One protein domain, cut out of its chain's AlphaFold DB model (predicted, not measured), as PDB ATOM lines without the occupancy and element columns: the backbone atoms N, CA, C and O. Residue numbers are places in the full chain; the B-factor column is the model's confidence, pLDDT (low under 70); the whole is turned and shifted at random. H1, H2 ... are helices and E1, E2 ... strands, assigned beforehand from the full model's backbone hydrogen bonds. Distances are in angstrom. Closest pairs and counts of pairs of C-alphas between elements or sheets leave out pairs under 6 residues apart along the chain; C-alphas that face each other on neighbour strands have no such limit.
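AT A GLANCE: This is residues 2 to 146 of the 571 residues of the protein "Hypothetical protein" of Symbiodinium sp. KB8 (UniProt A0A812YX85). A small core of crossed helices is built round H5, whose last residues meet H2 and H3 while the short H6 also packs on it; from this core residues 2 to 15 of H1 stick out as a free arm, and the two-stranded hairpin E1 and E2 lies far from the mean of the C-alphas. The printed part has 145 residues, with six named helices and two named strands in the order H1, H2, H3, H4, E1, E2, H5, H6. The class is mostly helix, and the sheet has the order E1 - E2, antiparallel. The whole is compact, with a radius of gyration of the C-alphas of 16.8 A, and the C-alphas span 48 by 46 by 30 A along their three main axes.

HOW THE PARTS SIT: H1, residues 2 to 18, touches no helix, and its residues 2 to 15 stand free. It is apart from H2, residues 29 to 43. H2 is apart from H3, residues 56 to 68, but only just, their closest C-alphas being 8.2 A apart. H3 and H4, residues 82 to 91, only just touch, with 3 pairs of C-alphas within 8 A, and H3 does so with residues 56 to 57 alone. Their closest C-alphas are those of Asn 56 and Arg 82, 6.9 A apart, and their lines are about perpendicular at 78 degrees. E1, residues 95 to 99, and E2, residues 102 to 106, form a hairpin with an angle of 143 degrees between their N-to-C directions. Between them N 97 and O 104 are 3.0 A apart and N 102 and O 99 are 2.9 A apart, both within hydrogen-bond range. H5, residues 119 to 135, is the hub, touching three helices. With residues 134 to 135 alone it touches H2; the closest C-alphas are those of Arg 35 and Val 135, 5.8 A apart. H2 and H5 run opposite ways at a steep tilt of 65 degrees. Residues 129 to 135 of H5 touch residues 58 to 63 of H3; the closest C-alphas are those of Ile 59 and Ala 132, 4.9 A apart. H3 and H5 run the same way at a steep tilt of 52 degrees. H6, residues 141 to 145, touches H5 at residues 127 to 134; the closest C-alphas are those of Gly 130 and Phe 141, 5.0 A apart. In H1, H2, H5 and H6 every O i to N i+4 pair is within hydrogen-bond range, against 7 of 9 in H3 and 4 of 6 in H4.

IN THESE COORDINATES: H1 begins at C-alpha 2, at (203.258, 221.557, 141.145), and is 23.6 A from first to last C-alpha. H2 is 21.0 A long, H3 18.2 A and H4 15.3 A. E1 measures 12.8 A and E2 11.5 A. H5 runs 24.4 A from C-alpha 119 at (195.076, 252.106, 159.806) to C-alpha 135. H6 is 6.0 A long and ends at C-alpha 145, at (208.926, 256.310, 155.281).

THE WHOLE: The two C-alphas farthest apart are those of Leu 2 and Ala 41, at 52.4 A. Without the stretch that stands free, 131 residues span 49 by 29 by 29 A. The printed part has no cut. The links from H2 to H3, H3 to H4 and E2 to H5 are long. The mean pLDDT of the printed part is 71.0, and 50 residues are under 70: residues 2 to 25, residue 67, residues 88 to 111 and residue 146.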
ATOM      1  N   LEU A   2     203.285 220.076 140.988       28.62
ATOM      2  CA  LEU A   2     203.258 221.557 141.145       28.62
ATOM      3  C   LEU A   2     202.855 221.993 142.571       28.62
ATOM      4  O   LEU A   2     203.415 222.925 143.138       28.62
ATOM      5  N   PHE A   3     201.915 221.255 143.167       31.84
ATOM      6  CA  PHE A   3     201.480 221.452 144.549       31.84
ATOM      7  C   PHE A   3     202.575 221.109 145.570       31.84
ATOM      8  O   PHE A   3     202.675 221.793 146.573       31.84
ATOM      9  N   GLU A   4     203.415 220.106 145.289       38.41
ATOM     10  CA  GLU A   4     204.494 219.645 146.183       38.41
ATOM     11  C   GLU A   4     205.715 220.562 146.135       38.41
ATOM     12  O   GLU A   4     206.266 220.905 147.173       38.41
ATOM     13  N   ALA A   5     206.091 221.030 144.941       38.41
ATOM     14  CA  ALA A   5     207.089 222.086 144.804       38.41
ATOM     15  C   ALA A   5     206.603 223.379 145.482       38.41
ATOM     16  O   ALA A   5     207.361 224.035 146.192       38.41
ATOM     17  N   GLY A   6     205.311 223.701 145.339       34.88
ATOM     18  CA  GLY A   6     204.676 224.817 146.034       34.88
ATOM     19  C   GLY A   6     204.692 224.664 147.557       34.88
ATOM     20  O   GLY A   6     205.070 225.603 148.253       34.88
ATOM     21  N   THR A   7     204.332 223.499 148.105       55.03
ATOM     22  CA  THR A   7     204.361 223.270 149.557       55.03
ATOM     23  C   THR A   7     205.772 223.214 150.115       55.03
ATOM     24  O   THR A   7     205.959 223.690 151.230       55.03
ATOM     25  N   PHE A   8     206.754 222.704 149.370       44.91
ATOM     26  CA  PHE A   8     208.148 222.670 149.810       44.91
ATOM     27  C   PHE A   8     208.754 224.075 149.860       44.91
ATOM     28  O   PHE A   8     209.266 224.476 150.900       44.91
ATOM     29  N   VAL A   9     208.572 224.881 148.807       49.75
ATOM     30  CA  VAL A   9     208.993 226.293 148.800       49.75
ATOM     31  C   VAL A   9     208.278 227.075 149.902       49.75
ATOM     32  O   VAL A   9     208.900 227.857 150.609       49.75
ATOM     33  N   VAL A  10     206.983 226.832 150.122       56.06
ATOM     34  CA  VAL A  10     206.243 227.463 151.227       56.06
ATOM     35  C   VAL A  10     206.731 226.973 152.594       56.06
ATOM     36  O   VAL A  10     206.746 227.765 153.530       56.06
ATOM     37  N   ALA A  11     207.132 225.710 152.745       47.91
ATOM     38  CA  ALA A  11     207.666 225.165 153.994       47.91
ATOM     39  C   ALA A  11     209.066 225.709 154.304       47.91
ATOM     40  O   ALA A  11     209.332 226.078 155.445       47.91
ATOM     41  N   GLU A  12     209.921 225.839 153.294       49.09
ATOM     42  CA  GLU A  12     211.261 226.414 153.399       49.09
ATOM     43  C   GLU A  12     211.205 227.927 153.645       49.09
ATOM     44  O   GLU A  12     211.864 228.432 154.552       49.09
ATOM     45  N   LEU A  13     210.314 228.644 152.951       45.84
ATOM     46  CA  LEU A  13     210.004 230.044 153.253       45.84
ATOM     47  C   LEU A  13     209.402 230.199 154.655       45.84
ATOM     48  O   LEU A  13     209.721 231.148 155.358       45.84
ATOM     49  N   ARG A  14     208.548 229.272 155.108       47.06
ATOM     50  CA  ARG A  14     208.025 229.296 156.483       47.06
ATOM     51  C   ARG A  14     209.124 229.043 157.502       47.06
ATOM     52  O   ARG A  14     209.144 229.738 158.506       47.06
ATOM     53  N   SER A  15     210.023 228.094 157.255       48.19
ATOM     54  CA  SER A  15     211.137 227.771 158.147       48.19
ATOM     55  C   SER A  15     212.149 228.916 158.223       48.19
ATOM     56  O   SER A  15     212.532 229.305 159.321       48.19
ATOM     57  N   SER A  16     212.489 229.549 157.095       50.50
ATOM     58  CA  SER A  16     213.381 230.717 157.069       50.50
ATOM     59  C   SER A  16     212.756 231.961 157.712       50.50
ATOM     60  O   SER A  16     213.455 232.760 158.334       50.50
ATOM     61  N   VAL A  17     211.428 232.109 157.635       47.88
ATOM     62  CA  VAL A  17     210.680 233.193 158.301       47.88
ATOM     63  C   VAL A  17     210.443 232.915 159.796       47.88
ATOM     64  O   VAL A  17     210.307 233.866 160.577       47.88
ATOM     65  N   ALA A  18     210.381 231.640 160.198       44.91
ATOM     66  CA  ALA A  18     210.040 231.188 161.551       44.91
ATOM     67  C   ALA A  18     211.228 230.695 162.398       44.91
ATOM     68  O   ALA A  18     211.000 230.343 163.551       44.91
ATOM     69  N   GLY A  19     212.454 230.652 161.866       43.09
ATOM     70  CA  GLY A  19     213.637 230.208 162.610       43.09
ATOM     71  C   GLY A  19     213.870 231.023 163.888       43.09
ATOM     72  O   GLY A  19     213.918 232.255 163.839       43.09
ATOM     73  N   ASP A  20     213.996 230.323 165.020       43.00
ATOM     74  CA  ASP A  20     214.352 230.900 166.317       43.00
ATOM     75  C   ASP A  20     215.852 231.247 166.335       43.00
ATOM     76  O   ASP A  20     216.728 230.408 166.127       43.00
ATOM     77  N   ASP A  21     216.123 232.527 166.561       52.00
ATOM     78  CA  ASP A  21     217.394 233.226 166.354       52.00
ATOM     79  C   ASP A  21     218.299 233.160 167.604       52.00
ATOM     80  O   ASP A  21     218.671 234.179 168.191       52.00
ATOM     81  N   ASP A  22     218.577 231.948 168.097       45.81
ATOM     82  CA  ASP A  22     219.206 231.750 169.420       45.81
ATOM     83  C   ASP A  22     220.747 231.872 169.411       45.81
ATOM     84  O   ASP A  22     221.403 231.663 170.428       45.81
ATOM     85  N   GLY A  23     221.350 232.237 168.270       51.00
ATOM     86  CA  GLY A  23     222.809 232.260 168.087       51.00
ATOM     87  C   GLY A  23     223.422 233.586 167.619       51.00
ATOM     88  O   GLY A  23     224.649 233.697 167.580       51.00
ATOM     89  N   THR A  24     222.629 234.598 167.260       56.06
ATOM     90  CA  THR A  24     223.159 235.852 166.705       56.06
ATOM     91  C   THR A  24     223.586 236.839 167.796       56.06
ATOM     92  O   THR A  24     222.949 236.996 168.842       56.06
ATOM     93  N   ARG A  25     224.710 237.536 167.565       65.62
ATOM     94  CA  ARG A  25     225.185 238.626 168.433       65.62
ATOM     95  C   ARG A  25     224.077 239.676 168.551       65.62
ATOM     96  O   ARG A  25     223.710 240.282 167.555       65.62
ATOM     97  N   LYS A  26     223.594 239.941 169.765       75.88
ATOM     98  CA  LYS A  26     222.632 241.020 170.042       75.88
ATOM     99  C   LYS A  26     223.369 242.330 170.319       75.88
ATOM    100  O   LYS A  26     224.495 242.314 170.821       75.88
ATOM    101  N   LEU A  27     222.737 243.467 170.025       76.31
ATOM    102  CA  LEU A  27     223.269 244.768 170.441       76.31
ATOM    103  C   LEU A  27     223.367 244.812 171.975       76.31
ATOM    104  O   LEU A  27     222.546 244.237 172.690       76.31
ATOM    105  N   THR A  28     224.363 245.487 172.531       79.50
ATOM    106  CA  THR A  28     224.409 245.719 173.984       79.50
ATOM    107  C   THR A  28     223.383 246.785 174.384       79.50
ATOM    108  O   THR A  28     222.929 247.582 173.561       79.50
ATOM    109  N   HIS A  29     222.984 246.830 175.660       77.44
ATOM    110  CA  HIS A  29     222.065 247.870 176.147       77.44
ATOM    111  C   HIS A  29     222.627 249.287 175.911       77.44
ATOM    112  O   HIS A  29     221.897 250.196 175.518       77.44
ATOM    113  N   GLN A  30     223.941 249.452 176.087       77.12
ATOM    114  CA  GLN A  30     224.639 250.717 175.872       77.12
ATOM    115  C   GLN A  30     224.648 251.132 174.391       77.12
ATOM    116  O   GLN A  30     224.328 252.281 174.086       77.12
ATOM    117  N   GLU A  31     224.929 250.208 173.463       83.00
ATOM    118  CA  GLU A  31     224.873 250.480 172.018       83.00
ATOM    119  C   GLU A  31     223.454 250.840 171.562       83.00
ATOM    120  O   GLU A  31     223.284 251.817 170.834       83.00
ATOM    121  N   ARG A  32     222.428 250.102 172.018       84.50
ATOM    122  CA  ARG A  32     221.024 250.415 171.687       84.50
ATOM    123  C   ARG A  32     220.640 251.813 172.174       84.50
ATOM    124  O   ARG A  32     220.085 252.595 171.406       84.50
ATOM    125  N   SER A  33     220.968 252.146 173.424       83.31
ATOM    126  CA  SER A  33     220.656 253.452 174.017       83.31
ATOM    127  C   SER A  33     221.363 254.602 173.288       83.31
ATOM    128  O   SER A  33     220.725 255.599 172.949       83.31
ATOM    129  N   SER A  34     222.648 254.430 172.959       87.81
ATOM    130  CA  SER A  34     223.429 255.415 172.204       87.81
ATOM    131  C   SER A  34     222.858 255.648 170.800       87.81
ATOM    132  O   SER A  34     222.625 256.795 170.417       87.81
ATOM    133  N   ARG A  35     222.543 254.578 170.057       89.19
ATOM    134  CA  ARG A  35     221.972 254.679 168.702       89.19
ATOM    135  C   ARG A  35     220.567 255.275 168.697       89.19
ATOM    136  O   ARG A  35     220.265 256.105 167.846       89.19
ATOM    137  N   MET A  36     219.727 254.915 169.668       85.25
ATOM    138  CA  MET A  36     218.389 255.495 169.809       85.25
ATOM    139  C   MET A  36     218.455 256.987 170.167       85.25
ATOM    140  O   MET A  36     217.677 257.782 169.648       85.25
ATOM    141  N   SER A  37     219.401 257.392 171.022       86.06
ATOM    142  CA  SER A  37     219.631 258.803 171.352       86.06
ATOM    143  C   SER A  37     220.116 259.604 170.138       86.06
ATOM    144  O   SER A  37     219.586 260.684 169.878       86.06
ATOM    145  N   ALA A  38     221.041 259.047 169.351       86.44
ATOM    146  CA  ALA A  38     221.497 259.657 168.104       86.44
ATOM    147  C   ALA A  38     220.356 259.799 167.082       86.44
ATOM    148  O   ALA A  38     220.221 260.843 166.446       86.44
ATOM    149  N   LEU A  39     219.489 258.787 166.967       86.12
ATOM    150  CA  LEU A  39     218.331 258.833 166.078       86.12
ATOM    151  C   LEU A  39     217.290 259.869 166.529       86.12
ATOM    152  O   LEU A  39     216.774 260.615 165.701       86.12
ATOM    153  N   ARG A  40     217.030 259.980 167.837       86.56
ATOM    154  CA  ARG A  40     216.164 261.031 168.405       86.56
ATOM    155  C   ARG A  40     216.698 262.430 168.102       86.56
ATOM    156  O   ARG A  40     215.929 263.295 167.699       86.56
ATOM    157  N   ALA A  41     218.008 262.640 168.234       85.19
ATOM    158  CA  ALA A  41     218.637 263.908 167.866       85.19
ATOM    159  C   ALA A  41     218.512 264.201 166.359       85.19
ATOM    160  O   ALA A  41     218.312 265.348 165.969       85.19
ATOM    161  N   LYS A  42     218.584 263.161 165.515       84.75
ATOM    162  CA  LYS A  42     218.492 263.269 164.054       84.75
ATOM    163  C   LYS A  42     217.074 263.549 163.543       84.75
ATOM    164  O   LYS A  42     216.926 264.322 162.602       84.75
ATOM    165  N   LEU A  43     216.043 262.934 164.128       80.56
ATOM    166  CA  LEU A  43     214.646 263.097 163.690       80.56
ATOM    167  C   LEU A  43     213.931 264.302 164.330       80.56
ATOM    168  O   LEU A  43     212.807 264.627 163.940       80.56
ATOM    169  N   GLY A  44     214.570 264.988 165.283       78.38
ATOM    170  CA  GLY A  44     214.083 266.242 165.856       78.38
ATOM    171  C   GLY A  44     212.696 266.114 166.497       78.38
ATOM    172  O   GLY A  44     212.551 265.504 167.550       78.38
ATOM    173  N   ALA A  45     211.679 266.716 165.870       72.12
ATOM    174  CA  ALA A  45     210.304 266.773 166.378       72.12
ATOM    175  C   ALA A  45     209.494 265.472 166.191       72.12
ATOM    176  O   ALA A  45     208.353 265.399 166.647       72.12
ATOM    177  N   TRP A  46     210.045 264.452 165.520       76.75
ATOM    178  CA  TRP A  46     209.359 263.169 165.359       76.75
ATOM    179  C   TRP A  46     209.333 262.378 166.680       76.75
ATOM    180  O   TRP A  46     210.399 262.075 167.231       76.75
ATOM    181  N   PRO A  47     208.155 261.996 167.205       73.62
ATOM    182  CA  PRO A  47     208.080 261.333 168.499       73.62
ATOM    183  C   PRO A  47     208.504 259.860 168.394       73.62
ATOM    184  O   PRO A  47     207.735 259.015 167.951       73.62
ATOM    185  N   ILE A  48     209.711 259.523 168.866       80.06
ATOM    186  CA  ILE A  48     210.128 258.129 169.143       80.06
ATOM    187  C   ILE A  48     209.838 257.797 170.617       80.06
ATOM    188  O   ILE A  48     210.747 257.514 171.408       80.06
ATOM    189  N   THR A  49     208.573 257.934 171.010       81.06
ATOM    190  CA  THR A  49     208.086 257.678 172.373       81.06
ATOM    191  C   THR A  49     206.749 256.937 172.342       81.06
ATOM    192  O   THR A  49     205.995 257.012 171.366       81.06
ATOM    193  N   GLY A  50     206.470 256.182 173.408       81.75
ATOM    194  CA  GLY A  50     205.221 255.442 173.595       81.75
ATOM    195  C   GLY A  50     204.907 254.496 172.435       81.75
ATOM    196  O   GLY A  50     205.707 253.624 172.089       81.75
ATOM    197  N   SER A  51     203.766 254.707 171.772       81.19
ATOM    198  CA  SER A  51     203.311 253.897 170.632       81.19
ATOM    199  C   SER A  51     204.264 253.882 169.433       81.19
ATOM    200  O   SER A  51     204.143 252.995 168.594       81.19
ATOM    201  N   PHE A  52     205.210 254.812 169.318       82.25
ATOM    202  CA  PHE A  52     206.170 254.868 168.206       82.25
ATOM    203  C   PHE A  52     207.574 254.379 168.589       82.25
ATOM    204  O   PHE A  52     208.454 254.301 167.734       82.25
ATOM    205  N   GLU A  53     207.791 253.998 169.851       88.88
ATOM    206  CA  GLU A  53     209.061 253.436 170.310       88.88
ATOM    207  C   GLU A  53     209.093 251.909 170.088       88.88
ATOM    208  O   GLU A  53     208.226 251.196 170.609       88.88
ATOM    209  N   PRO A  54     210.059 251.374 169.314       91.25
ATOM    210  CA  PRO A  54     210.166 249.938 169.066       91.25
ATOM    211  C   PRO A  54     210.644 249.170 170.305       91.25
ATOM    212  O   PRO A  54     211.382 249.694 171.137       91.25
ATOM    213  N   SER A  55     210.244 247.903 170.415       89.06
ATOM    214  CA  SER A  55     210.771 246.980 171.427       89.06
ATOM    215  C   SER A  55     212.238 246.609 171.166       89.06
ATOM    216  O   SER A  55     212.717 246.650 170.029       89.06
ATOM    217  N   ASN A  56     212.955 246.188 172.210       87.50
ATOM    218  CA  ASN A  56     214.314 245.662 172.068       87.50
ATOM    219  C   ASN A  56     214.314 244.359 171.262       87.50
ATOM    220  O   ASN A  56     215.194 244.173 170.426       87.50
ATOM    221  N   ALA A  57     213.296 243.511 171.434       84.00
ATOM    222  CA  ALA A  57     213.093 242.329 170.599       84.00
ATOM    223  C   ALA A  57     212.963 242.664 169.099       84.00
ATOM    224  O   ALA A  57     213.513 241.952 168.261       84.00
ATOM    225  N   LEU A  58     212.276 243.757 168.739       87.12
ATOM    226  CA  LEU A  58     212.167 244.202 167.345       87.12
ATOM    227  C   LEU A  58     213.501 244.733 166.804       87.12
ATOM    228  O   LEU A  58     213.840 244.467 165.653       87.12
ATOM    229  N   ILE A  59     214.263 245.460 167.627       88.75
ATOM    230  CA  ILE A  59     215.610 245.931 167.269       88.75
ATOM    231  C   ILE A  59     216.555 244.745 167.053       88.75
ATOM    232  O   ILE A  59     217.342 244.761 166.111       88.75
ATOM    233  N   ASP A  60     216.457 243.706 167.877       86.81
ATOM    234  CA  ASP A  60     217.273 242.499 167.746       86.81
ATOM    235  C   ASP A  60     216.911 241.705 166.491       86.81
ATOM    236  O   ASP A  60     217.800 241.268 165.769       86.81
ATOM    237  N   LEU A  61     215.616 241.606 166.179       84.06
ATOM    238  CA  LEU A  61     215.127 240.976 164.954       84.06
ATOM    239  C   LEU A  61     215.538 241.745 163.689       84.06
ATOM    240  O   LEU A  61     215.730 241.153 162.630       84.06
ATOM    241  N   ALA A  62     215.660 243.072 163.780       85.94
ATOM    242  CA  ALA A  62     216.268 243.861 162.719       85.94
ATOM    243  C   ALA A  62     217.774 243.571 162.650       85.94
ATOM    244  O   ALA A  62     218.274 243.212 161.592       85.94
ATOM    245  N   PHE A  63     218.495 243.646 163.770       86.06
ATOM    246  CA  PHE A  63     219.945 243.456 163.812       86.06
ATOM    247  C   PHE A  63     220.400 242.065 163.350       86.06
ATOM    248  O   PHE A  63     221.471 241.952 162.754       86.06
ATOM    249  N   SER A  64     219.595 241.019 163.538       81.56
ATOM    250  CA  SER A  64     219.953 239.691 163.040       81.56
ATOM    251  C   SER A  64     220.028 239.603 161.518       81.56
ATOM    252  O   SER A  64     220.821 238.822 161.010       81.56
ATOM    253  N   MET A  65     219.352 240.484 160.768       81.38
ATOM    254  CA  MET A  65     219.560 240.581 159.314       81.38
ATOM    255  C   MET A  65     220.993 240.981 158.949       81.38
ATOM    256  O   MET A  65     221.504 240.571 157.910       81.38
ATOM    257  N   VAL A  66     221.646 241.778 159.802       80.19
ATOM    258  CA  VAL A  66     223.052 242.165 159.626       80.19
ATOM    259  C   VAL A  66     223.968 240.985 159.937       80.19
ATOM    260  O   VAL A  66     224.939 240.765 159.219       80.19
ATOM    261  N   ALA A  67     223.658 240.220 160.987       67.69
ATOM    262  CA  ALA A  67     224.434 239.044 161.374       67.69
ATOM    263  C   ALA A  67     224.319 237.902 160.349       67.69
ATOM    264  O   ALA A  67     225.321 237.263 160.035       67.69
ATOM    265  N   ASP A  68     223.126 237.698 159.792       70.38
ATOM    266  CA  ASP A  68     222.837 236.638 158.822       70.38
ATOM    267  C   ASP A  68     223.240 237.006 157.389       70.38
ATOM    268  O   ASP A  68     223.245 236.151 156.505       70.38
ATOM    269  N   GLY A  69     223.541 238.283 157.130       70.31
ATOM    270  CA  GLY A  69     223.833 238.781 155.786       70.31
ATOM    271  C   GLY A  69     222.646 238.675 154.818       70.31
ATOM    272  O   GLY A  69     222.849 238.643 153.607       70.31
ATOM    273  N   ALA A  70     221.412 238.609 155.334       70.25
ATOM    274  CA  ALA A  70     220.194 238.425 154.549       70.25
ATOM    275  C   ALA A  70     219.071 239.361 155.025       70.25
ATOM    276  O   ALA A  70     218.739 239.419 156.210       70.25
ATOM    277  N   VAL A  71     218.434 240.070 154.085       75.38
ATOM    278  CA  VAL A  71     217.288 240.943 154.383       75.38
ATOM    279  C   VAL A  71     216.040 240.089 154.598       75.38
ATOM    280  O   VAL A  71     215.574 239.412 153.683       75.38
ATOM    281  N   LYS A  72     215.465 240.145 155.803       76.50
ATOM    282  CA  LYS A  72     214.237 239.419 156.161       76.50
ATOM    283  C   LYS A  72     213.030 240.359 156.162       76.50
ATOM    284  O   LYS A  72     213.112 241.513 156.579       76.50
ATOM    285  N   TYR A  73     211.866 239.865 155.742       80.44
ATOM    286  CA  TYR A  73     210.631 240.649 155.832       80.44
ATOM    287  C   TYR A  73     210.125 240.721 157.283       80.44
ATOM    288  O   TYR A  73     209.738 239.710 157.872       80.44
ATOM    289  N   LEU A  74     210.063 241.933 157.845       80.94
ATOM    290  CA  LEU A  74     209.423 242.190 159.139       80.94
ATOM    291  C   LEU A  74     207.946 242.522 158.934       80.94
ATOM    292  O   LEU A  74     207.590 243.623 158.493       80.94
ATOM    293  N   ALA A  75     207.095 241.555 159.275       83.25
ATOM    294  CA  ALA A  75     205.651 241.722 159.257       83.25
ATOM    295  C   ALA A  75     205.204 242.779 160.291       83.25
ATOM    296  O   ALA A  75     205.707 242.770 161.421       83.25
ATOM    297  N   PRO A  76     204.216 243.638 159.974       82.75
ATOM    298  CA  PRO A  76     203.701 244.646 160.907       82.75
ATOM    299  C   PRO A  76     203.209 244.065 162.242       82.75
ATOM    300  O   PRO A  76     203.403 244.667 163.294       82.75
ATOM    301  N   SER A  77     202.669 242.842 162.228       84.19
ATOM    302  CA  SER A  77     202.224 242.117 163.427       84.19
ATOM    303  C   SER A  77     203.353 241.737 164.393       84.19
ATOM    304  O   SER A  77     203.081 241.437 165.553       84.19
ATOM    305  N   ARG A  78     204.614 241.757 163.941       82.62
ATOM    306  CA  ARG A  78     205.815 241.504 164.758       82.62
ATOM    307  C   ARG A  78     206.499 242.796 165.219       82.62
ATOM    308  O   ARG A  78     207.472 242.737 165.961       82.62
ATOM    309  N   CYS A  79     206.011 243.960 164.790       87.62
ATOM    310  CA  CYS A  79     206.627 245.251 165.085       87.62
ATOM    311  C   CYS A  79     206.135 245.801 166.432       87.62
ATOM    312  O   CYS A  79     205.369 246.768 166.465       87.62
ATOM    313  N   SER A  80     206.521 245.157 167.539       87.88
ATOM    314  CA  SER A  80     206.065 245.485 168.900       87.88
ATOM    315  C   SER A  80     206.649 246.783 169.461       87.88
ATOM    316  O   SER A  80     207.707 247.245 169.034       87.88
ATOM    317  N   SER A  81     205.912 247.402 170.392       90.25
ATOM    318  CA  SER A  81     206.343 248.611 171.100       90.25
ATOM    319  C   SER A  81     207.107 248.274 172.377       90.25
ATOM    320  O   SER A  81     206.940 247.192 172.951       90.25
ATOM    321  N   ARG A  82     207.913 249.225 172.855       86.75
ATOM    322  CA  ARG A  82     208.647 249.080 174.118       86.75
ATOM    323  C   ARG A  82     207.718 248.864 175.317       86.75
ATOM    324  O   ARG A  82     208.018 248.056 176.188       86.75
ATOM    325  N   GLU A  83     206.565 249.527 175.334       83.69
ATOM    326  CA  GLU A  83     205.545 249.352 176.376       83.69
ATOM    327  C   GLU A  83     204.972 247.927 176.392       83.69
ATOM    328  O   GLU A  83     204.839 247.329 177.460       83.69
ATOM    329  N   ALA A  84     204.689 247.350 175.218       80.94
ATOM    330  CA  ALA A  84     204.167 245.988 175.108       80.94
ATOM    331  C   ALA A  84     205.178 244.936 175.597       80.94
ATOM    332  O   ALA A  84     204.785 243.948 176.213       80.94
ATOM    333  N   GLU A  85     206.472 245.176 175.373       84.19
ATOM    334  CA  GLU A  85     207.570 244.322 175.842       84.19
ATOM    335  C   GLU A  85     207.732 244.352 177.365       84.19
ATOM    336  O   GLU A  85     207.829 243.307 178.004       84.19
ATOM    337  N   VAL A  86     207.661 245.535 177.979       79.12
ATOM    338  CA  VAL A  86     207.736 245.676 179.443       79.12
ATOM    339  C   VAL A  86     206.533 245.022 180.139       79.12
ATOM    340  O   VAL A  86     206.650 244.534 181.265       79.12
ATOM    341  N   VAL A  87     205.366 244.994 179.488       75.38
ATOM    342  CA  VAL A  87     204.171 244.306 179.999       75.38
ATOM    343  C   VAL A  87     204.294 242.783 179.871       75.38
ATOM    344  O   VAL A  87     203.851 242.076 180.779       75.38
ATOM    345  N   SER A  88     204.898 242.264 178.793       66.44
ATOM    346  CA  SER A  88     205.124 240.819 178.628       66.44
ATOM    347  C   SER A  88     206.222 240.277 179.543       66.44
ATOM    348  O   SER A  88     206.044 239.202 180.107       66.44
ATOM    349  N   ASP A  89     207.294 241.042 179.776       63.78
ATOM    350  CA  ASP A  89     208.429 240.639 180.627       63.78
ATOM    351  C   ASP A  89     208.024 240.334 182.081       63.78
ATOM    352  O   ASP A  89     208.711 239.594 182.781       63.78
ATOM    353  N   LYS A  90     206.893 240.872 182.555       56.75
ATOM    354  CA  LYS A  90     206.366 240.606 183.905       56.75
ATOM    355  C   LYS A  90     205.732 239.217 184.064       56.75
ATOM    356  O   LYS A  90     205.372 238.866 185.184       56.75
ATOM    357  N   LYS A  91     205.539 238.458 182.977       54.91
ATOM    358  CA  LYS A  91     204.806 237.176 182.970       54.91
ATOM    359  C   LYS A  91     205.677 235.937 182.732       54.91
ATOM    360  O   LYS A  91     205.147 234.836 182.849       54.91
ATOM    361  N   ASP A  92     206.963 236.087 182.415       53.00
ATOM    362  CA  ASP A  92     207.834 234.948 182.095       53.00
ATOM    363  C   ASP A  92     208.518 234.354 183.339       53.00
ATOM    364  O   ASP A  92     209.312 235.009 184.020       53.00
ATOM    365  N   GLU A  93     208.249 233.073 183.606       51.06
ATOM    366  CA  GLU A  93     209.015 232.251 184.548       51.06
ATOM    367  C   GLU A  93     210.385 231.897 183.945       51.06
ATOM    368  O   GLU A  93     210.514 231.521 182.778       51.06
ATOM    369  N   THR A  94     211.448 232.045 184.736       50.91
ATOM    370  CA  THR A  94     212.830 231.884 184.263       50.91
ATOM    371  C   THR A  94     213.174 230.400 184.110       50.91
ATOM    372  O   THR A  94     213.280 229.682 185.099       50.91
ATOM    373  N   LEU A  95     213.387 229.939 182.875       48.03
ATOM    374  CA  LEU A  95     213.892 228.594 182.583       48.03
ATOM    375  C   LEU A  95     215.429 228.597 182.529       48.03
ATOM    376  O   LEU A  95     216.055 229.427 181.866       48.03
ATOM    377  N   PHE A  96     216.053 227.654 183.232       44.22
ATOM    378  CA  PHE A  96     217.503 227.457 183.213       44.22
ATOM    379  C   PHE A  96     217.870 226.402 182.166       44.22
ATOM    380  O   PHE A  96     217.277 225.324 182.136       44.22
ATOM    381  N   ARG A  97     218.861 226.699 181.317       46.38
ATOM    382  CA  ARG A  97     219.413 225.765 180.326       46.38
ATOM    383  C   ARG A  97     220.902 225.557 180.597       46.38
ATOM    384  O   ARG A  97     221.614 226.490 180.970       46.38
ATOM    385  N   LEU A  98     221.358 224.318 180.433       39.22
ATOM    386  CA  LEU A  98     222.764 223.950 180.559       39.22
ATOM    387  C   LEU A  98     223.379 223.897 179.158       39.22
ATOM    388  O   LEU A  98     223.042 223.015 178.374       39.22
ATOM    389  N   GLU A  99     224.276 224.832 178.855       41.31
ATOM    390  CA  GLU A  99     225.020 224.873 177.592       41.31
ATOM    391  C   GLU A  99     226.522 224.895 177.876       41.31
ATOM    392  O   GLU A  99     226.998 225.687 178.697       41.31
ATOM    393  N   ALA A 100     227.264 224.006 177.203       41.31
ATOM    394  CA  ALA A 100     228.724 223.895 177.283       41.31
ATOM    395  C   ALA A 100     229.272 223.934 178.728       41.31
ATOM    396  O   ALA A 100     230.190 224.688 179.039       41.31
ATOM    397  N   ALA A 101     228.670 223.139 179.622       43.19
ATOM    398  CA  ALA A 101     229.024 223.043 181.044       43.19
ATOM    399  C   ALA A 101     228.866 224.343 181.871       43.19
ATOM    400  O   ALA A 101     229.372 224.422 182.989       43.19
ATOM    401  N   SER A 102     228.114 225.337 181.380       32.81
ATOM    402  CA  SER A 102     227.741 226.542 182.133       32.81
ATOM    403  C   SER A 102     226.219 226.652 182.302       32.81
ATOM    404  O   SER A 102     225.458 226.456 181.353       32.81
ATOM    405  N   PHE A 103     225.757 226.948 183.523       38.47
ATOM    406  CA  PHE A 103     224.348 227.251 183.793       38.47
ATOM    407  C   PHE A 103     224.039 228.670 183.314       38.47
ATOM    408  O   PHE A 103     224.567 229.637 183.867       38.47
ATOM    409  N   LYS A 104     223.167 228.809 182.311       46.47
ATOM    410  CA  LYS A 104     222.660 230.114 181.873       46.47
ATOM    411  C   LYS A 104     221.138 230.147 181.985       46.47
ATOM    412  O   LYS A 104     220.438 229.216 181.591       46.47
ATOM    413  N   ALA A 105     220.613 231.235 182.543       45.59
ATOM    414  CA  ALA A 105     219.185 231.522 182.483       45.59
ATOM    415  C   ALA A 105     218.836 231.859 181.026       45.59
ATOM    416  O   ALA A 105     219.236 232.911 180.525       45.59
ATOM    417  N   ALA A 106     218.137 230.959 180.336       50.94
ATOM    418  CA  ALA A 106     217.710 231.164 178.960       50.94
ATOM    419  C   ALA A 106     216.261 231.657 178.981       50.94
ATOM    420  O   ALA A 106     215.329 230.902 179.258       50.94
ATOM    421  N   ARG A 107     216.068 232.951 178.718       53.75
ATOM    422  CA  ARG A 107     214.729 233.524 178.536       53.75
ATOM    423  C   ARG A 107     214.305 233.305 177.090       53.75
ATOM    424  O   ARG A 107     215.023 233.713 176.179       53.75
ATOM    425  N   LYS A 108     213.150 232.669 176.883       50.66
ATOM    426  CA  LYS A 108     212.557 232.542 175.548       50.66
ATOM    427  C   LYS A 108     212.269 233.953 175.008       50.66
ATOM    428  O   LYS A 108     211.774 234.778 175.774       50.66
ATOM    429  N   PRO A 109     212.576 234.272 173.737       56.41
ATOM    430  CA  PRO A 109     212.253 235.585 173.194       56.41
ATOM    431  C   PRO A 109     210.730 235.812 173.238       56.41
ATOM    432  O   PRO A 109     209.968 234.916 172.850       56.41
ATOM    433  N   PRO A 110     210.260 236.982 173.706       59.19
ATOM    434  CA  PRO A 110     208.837 237.226 173.887       59.19
ATOM    435  C   PRO A 110     208.137 237.298 172.520       59.19
ATOM    436  O   PRO A 110     208.432 238.157 171.686       59.19
ATOM    437  N   ASN A 111     207.185 236.393 172.269       65.19
ATOM    438  CA  ASN A 111     206.400 236.362 171.028       65.19
ATOM    439  C   ASN A 111     205.221 237.347 171.112       65.19
ATOM    440  O   ASN A 111     204.061 236.963 171.267       65.19
ATOM    441  N   ILE A 112     205.542 238.641 171.072       75.62
ATOM    442  CA  ILE A 112     204.568 239.731 171.194       75.62
ATOM    443  C   ILE A 112     203.925 239.977 169.831       75.62
ATOM    444  O   ILE A 112     204.579 240.454 168.902       75.62
ATOM    445  N   ARG A 113     202.625 239.691 169.717       77.12
ATOM    446  CA  ARG A 113     201.837 240.013 168.521       77.12
ATOM    447  C   ARG A 113     201.149 241.361 168.671       77.12
ATOM    448  O   ARG A 113     200.426 241.593 169.635       77.12
ATOM    449  N   VAL A 114     201.363 242.230 167.690       80.19
ATOM    450  CA  VAL A 114     200.738 243.550 167.592       80.19
ATOM    451  C   VAL A 114     199.449 243.452 166.795       80.19
ATOM    452  O   VAL A 114     199.426 242.862 165.714       80.19
ATOM    453  N   ASP A 115     198.391 244.069 167.312       77.50
ATOM    454  CA  ASP A 115     197.155 244.250 166.564       77.50
ATOM    455  C   ASP A 115     197.324 245.327 165.482       77.50
ATOM    456  O   ASP A 115     197.729 246.452 165.768       77.50
ATOM    457  N   VAL A 116     197.000 244.967 164.242       82.94
ATOM    458  CA  VAL A 116     197.117 245.802 163.036       82.94
ATOM    459  C   VAL A 116     195.757 246.054 162.377       82.94
ATOM    460  O   VAL A 116     195.690 246.421 161.210       82.94
ATOM    461  N   SER A 117     194.666 245.840 163.118       75.00
ATOM    462  CA  SER A 117     193.285 245.944 162.631       75.00
ATOM    463  C   SER A 117     192.850 247.345 162.193       75.00
ATOM    464  O   SER A 117     191.888 247.464 161.439       75.00
ATOM    465  N   SER A 118     193.533 248.404 162.640       75.81
ATOM    466  CA  SER A 118     193.240 249.784 162.243       75.81
ATOM    467  C   SER A 118     194.404 250.426 161.500       75.81
ATOM    468  O   SER A 118     195.570 250.145 161.784       75.81
ATOM    469  N   GLU A 119     194.089 251.348 160.588       70.38
ATOM    470  CA  GLU A 119     195.076 252.106 159.806       70.38
ATOM    471  C   GLU A 119     196.093 252.819 160.705       70.38
ATOM    472  O   GLU A 119     197.294 252.771 160.449       70.38
ATOM    473  N   LEU A 120     195.634 253.394 161.822       77.56
ATOM    474  CA  LEU A 120     196.499 254.038 162.808       77.56
ATOM    475  C   LEU A 120     197.458 253.043 163.484       77.56
ATOM    476  O   LEU A 120     198.635 253.348 163.663       77.56
ATOM    477  N   ARG A 121     196.982 251.846 163.853       75.12
ATOM    478  CA  ARG A 121     197.823 250.809 164.478       75.12
ATOM    479  C   ARG A 121     198.830 250.227 163.491       75.12
ATOM    480  O   ARG A 121     199.978 249.973 163.858       75.12
ATOM    481  N   LEU A 122     198.410 250.053 162.240       78.81
ATOM    482  CA  LEU A 122     199.267 249.623 161.144       78.81
ATOM    483  C   LEU A 122     200.357 250.663 160.854       78.81
ATOM    484  O   LEU A 122     201.528 250.305 160.748       78.81
ATOM    485  N   TYR A 123     199.992 251.946 160.809       81.69
ATOM    486  CA  TYR A 123     200.927 253.056 160.653       81.69
ATOM    487  C   TYR A 123     201.973 253.083 161.776       81.69
ATOM    488  O   TYR A 123     203.172 253.057 161.515       81.69
ATOM    489  N   GLN A 124     201.533 253.004 163.035       84.75
ATOM    490  CA  GLN A 124     202.433 252.932 164.190       84.75
ATOM    491  C   GLN A 124     203.385 251.723 164.118       84.75
ATOM    492  O   GLN A 124     204.555 251.830 164.485       84.75
ATOM    493  N   ALA A 125     202.910 250.569 163.635       85.12
ATOM    494  CA  ALA A 125     203.746 249.387 163.430       85.12
ATOM    495  C   ALA A 125     204.803 249.599 162.336       85.12
ATOM    496  O   ALA A 125     205.953 249.186 162.512       85.12
ATOM    497  N   PHE A 126     204.449 250.271 161.239       85.81
ATOM    498  CA  PHE A 126     205.400 250.617 160.187       85.81
ATOM    499  C   PHE A 126     206.453 251.614 160.661       85.81
ATOM    500  O   PHE A 126     207.636 251.350 160.457       85.81
ATOM    501  N   SER A 127     206.073 252.665 161.383       87.56
ATOM    502  CA  SER A 127     207.053 253.619 161.905       87.56
ATOM    503  C   SER A 127     208.006 252.970 162.918       87.56
ATOM    504  O   SER A 127     209.214 253.193 162.850       87.56
ATOM    505  N   ARG A 128     207.528 252.061 163.785       91.19
ATOM    506  CA  ARG A 128     208.414 251.261 164.663       91.19
ATOM    507  C   ARG A 128     209.387 250.387 163.869       91.19
ATOM    508  O   ARG A 128     210.547 250.260 164.256       91.19
ATOM    509  N   ARG A 129     208.938 249.809 162.747       90.81
ATOM    510  CA  ARG A 129     209.794 249.039 161.830       90.81
ATOM    511  C   ARG A 129     210.894 249.911 161.224       90.81
ATOM    512  O   ARG A 129     212.040 249.477 161.199       90.81
ATOM    513  N   GLY A 130     210.563 251.121 160.777       87.81
ATOM    514  CA  GLY A 130     211.538 252.068 160.231       87.81
ATOM    515  C   GLY A 130     212.597 252.466 161.257       87.81
ATOM    516  O   GLY A 130     213.790 252.395 160.973       87.81
ATOM    517  N   VAL A 131     212.170 252.796 162.481       89.38
ATOM    518  CA  VAL A 131     213.081 253.136 163.589       89.38
ATOM    519  C   VAL A 131     213.996 251.955 163.930       89.38
ATOM    520  O   VAL A 131     215.200 252.140 164.094       89.38
ATOM    521  N   ALA A 132     213.464 250.730 163.998       90.44
ATOM    522  CA  ALA A 132     214.262 249.537 164.288       90.44
ATOM    523  C   ALA A 132     215.310 249.241 163.198       90.44
ATOM    524  O   ALA A 132     216.449 248.904 163.524       90.44
ATOM    525  N   LEU A 133     214.955 249.411 161.918       89.12
ATOM    526  CA  LEU A 133     215.877 249.231 160.791       89.12
ATOM    527  C   LEU A 133     216.998 250.280 160.777       89.12
ATOM    528  O   LEU A 133     218.132 249.933 160.440       89.12
ATOM    529  N   GLU A 134     216.723 251.524 161.181       89.81
ATOM    530  CA  GLU A 134     217.767 252.551 161.288       89.81
ATOM    531  C   GLU A 134     218.696 252.296 162.477       89.81
ATOM    532  O   GLU A 134     219.913 252.366 162.327       89.81
ATOM    533  N   VAL A 135     218.165 251.897 163.638       89.00
ATOM    534  CA  VAL A 135     218.991 251.528 164.806       89.00
ATOM    535  C   VAL A 135     219.886 250.312 164.512       89.00
ATOM    536  O   VAL A 135     221.023 250.233 164.996       89.00
ATOM    537  N   ALA A 136     219.406 249.382 163.683       87.44
ATOM    538  CA  ALA A 136     220.167 248.230 163.209       87.44
ATOM    539  C   ALA A 136     221.184 248.560 162.094       87.44
ATOM    540  O   ALA A 136     221.986 247.692 161.760       87.44
ATOM    541  N   ASN A 137     221.214 249.793 161.567       87.69
ATOM    542  CA  ASN A 137     222.014 250.222 160.407       87.69
ATOM    543  C   ASN A 137     221.687 249.482 159.091       87.69
ATOM    544  O   ASN A 137     222.579 249.233 158.284       87.69
ATOM    545  N   ILE A 138     220.417 249.140 158.855       83.38
ATOM    546  CA  ILE A 138     219.973 248.459 157.623       83.38
ATOM    547  C   ILE A 138     219.431 249.454 156.596       83.38
ATOM    548  O   ILE A 138     219.740 249.365 155.413       83.38
ATOM    549  N   CYS A 139     218.598 250.395 157.039       84.81
ATOM    550  CA  CYS A 139     217.954 251.394 156.189       84.81
ATOM    551  C   CYS A 139     217.689 252.664 157.005       84.81
ATOM    552  O   CYS A 139     217.432 252.569 158.202       84.81
ATOM    553  N   SER A 140     217.743 253.847 156.388       86.19
ATOM    554  CA  SER A 140     217.380 255.091 157.076       86.19
ATOM    555  C   SER A 140     215.859 255.211 157.230       86.19
ATOM    556  O   SER A 140     215.102 254.804 156.350       86.19
ATOM    557  N   PHE A 141     215.395 255.819 158.321       84.00
ATOM    558  CA  PHE A 141     213.978 256.058 158.598       84.00
ATOM    559  C   PHE A 141     213.323 256.873 157.483       84.00
ATOM    560  O   PHE A 141     212.223 256.555 157.052       84.00
ATOM    561  N   ALA A 142     214.035 257.857 156.928       82.31
ATOM    562  CA  ALA A 142     213.554 258.639 155.792       82.31
ATOM    563  C   ALA A 142     213.341 257.789 154.524       82.31
ATOM    564  O   ALA A 142     212.354 257.989 153.824       82.31
ATOM    565  N   ALA A 143     214.232 256.833 154.234       81.00
ATOM    566  CA  ALA A 143     214.072 255.921 153.098       81.00
ATOM    567  C   ALA A 143     212.985 254.863 153.350       81.00
ATOM    568  O   ALA A 143     212.355 254.379 152.412       81.00
ATOM    569  N   HIS A 144     212.747 254.511 154.614       82.69
ATOM    570  CA  HIS A 144     211.668 253.609 155.010       82.69
ATOM    571  C   HIS A 144     210.281 254.262 154.921       82.69
ATOM    572  O   HIS A 144     209.344 253.626 154.444       82.69
ATOM    573  N   GLU A 145     210.167 255.525 155.335       76.62
ATOM    574  CA  GLU A 145     208.926 256.310 155.281       76.62
ATOM    575  C   GLU A 145     208.668 256.908 153.889       76.62
ATOM    576  O   GLU A 145     207.541 257.296 153.580       76.62
ATOM    577  N   SER A 146     209.683 256.975 153.015       69.94
ATOM    578  CA  SER A 146     209.468 257.404 151.637       69.94
ATOM    579  C   SER A 146     208.627 256.359 150.891       69.94
ATOM    580  O   SER A 146     209.057 255.206 150.781       69.94
TER     581      SER A 146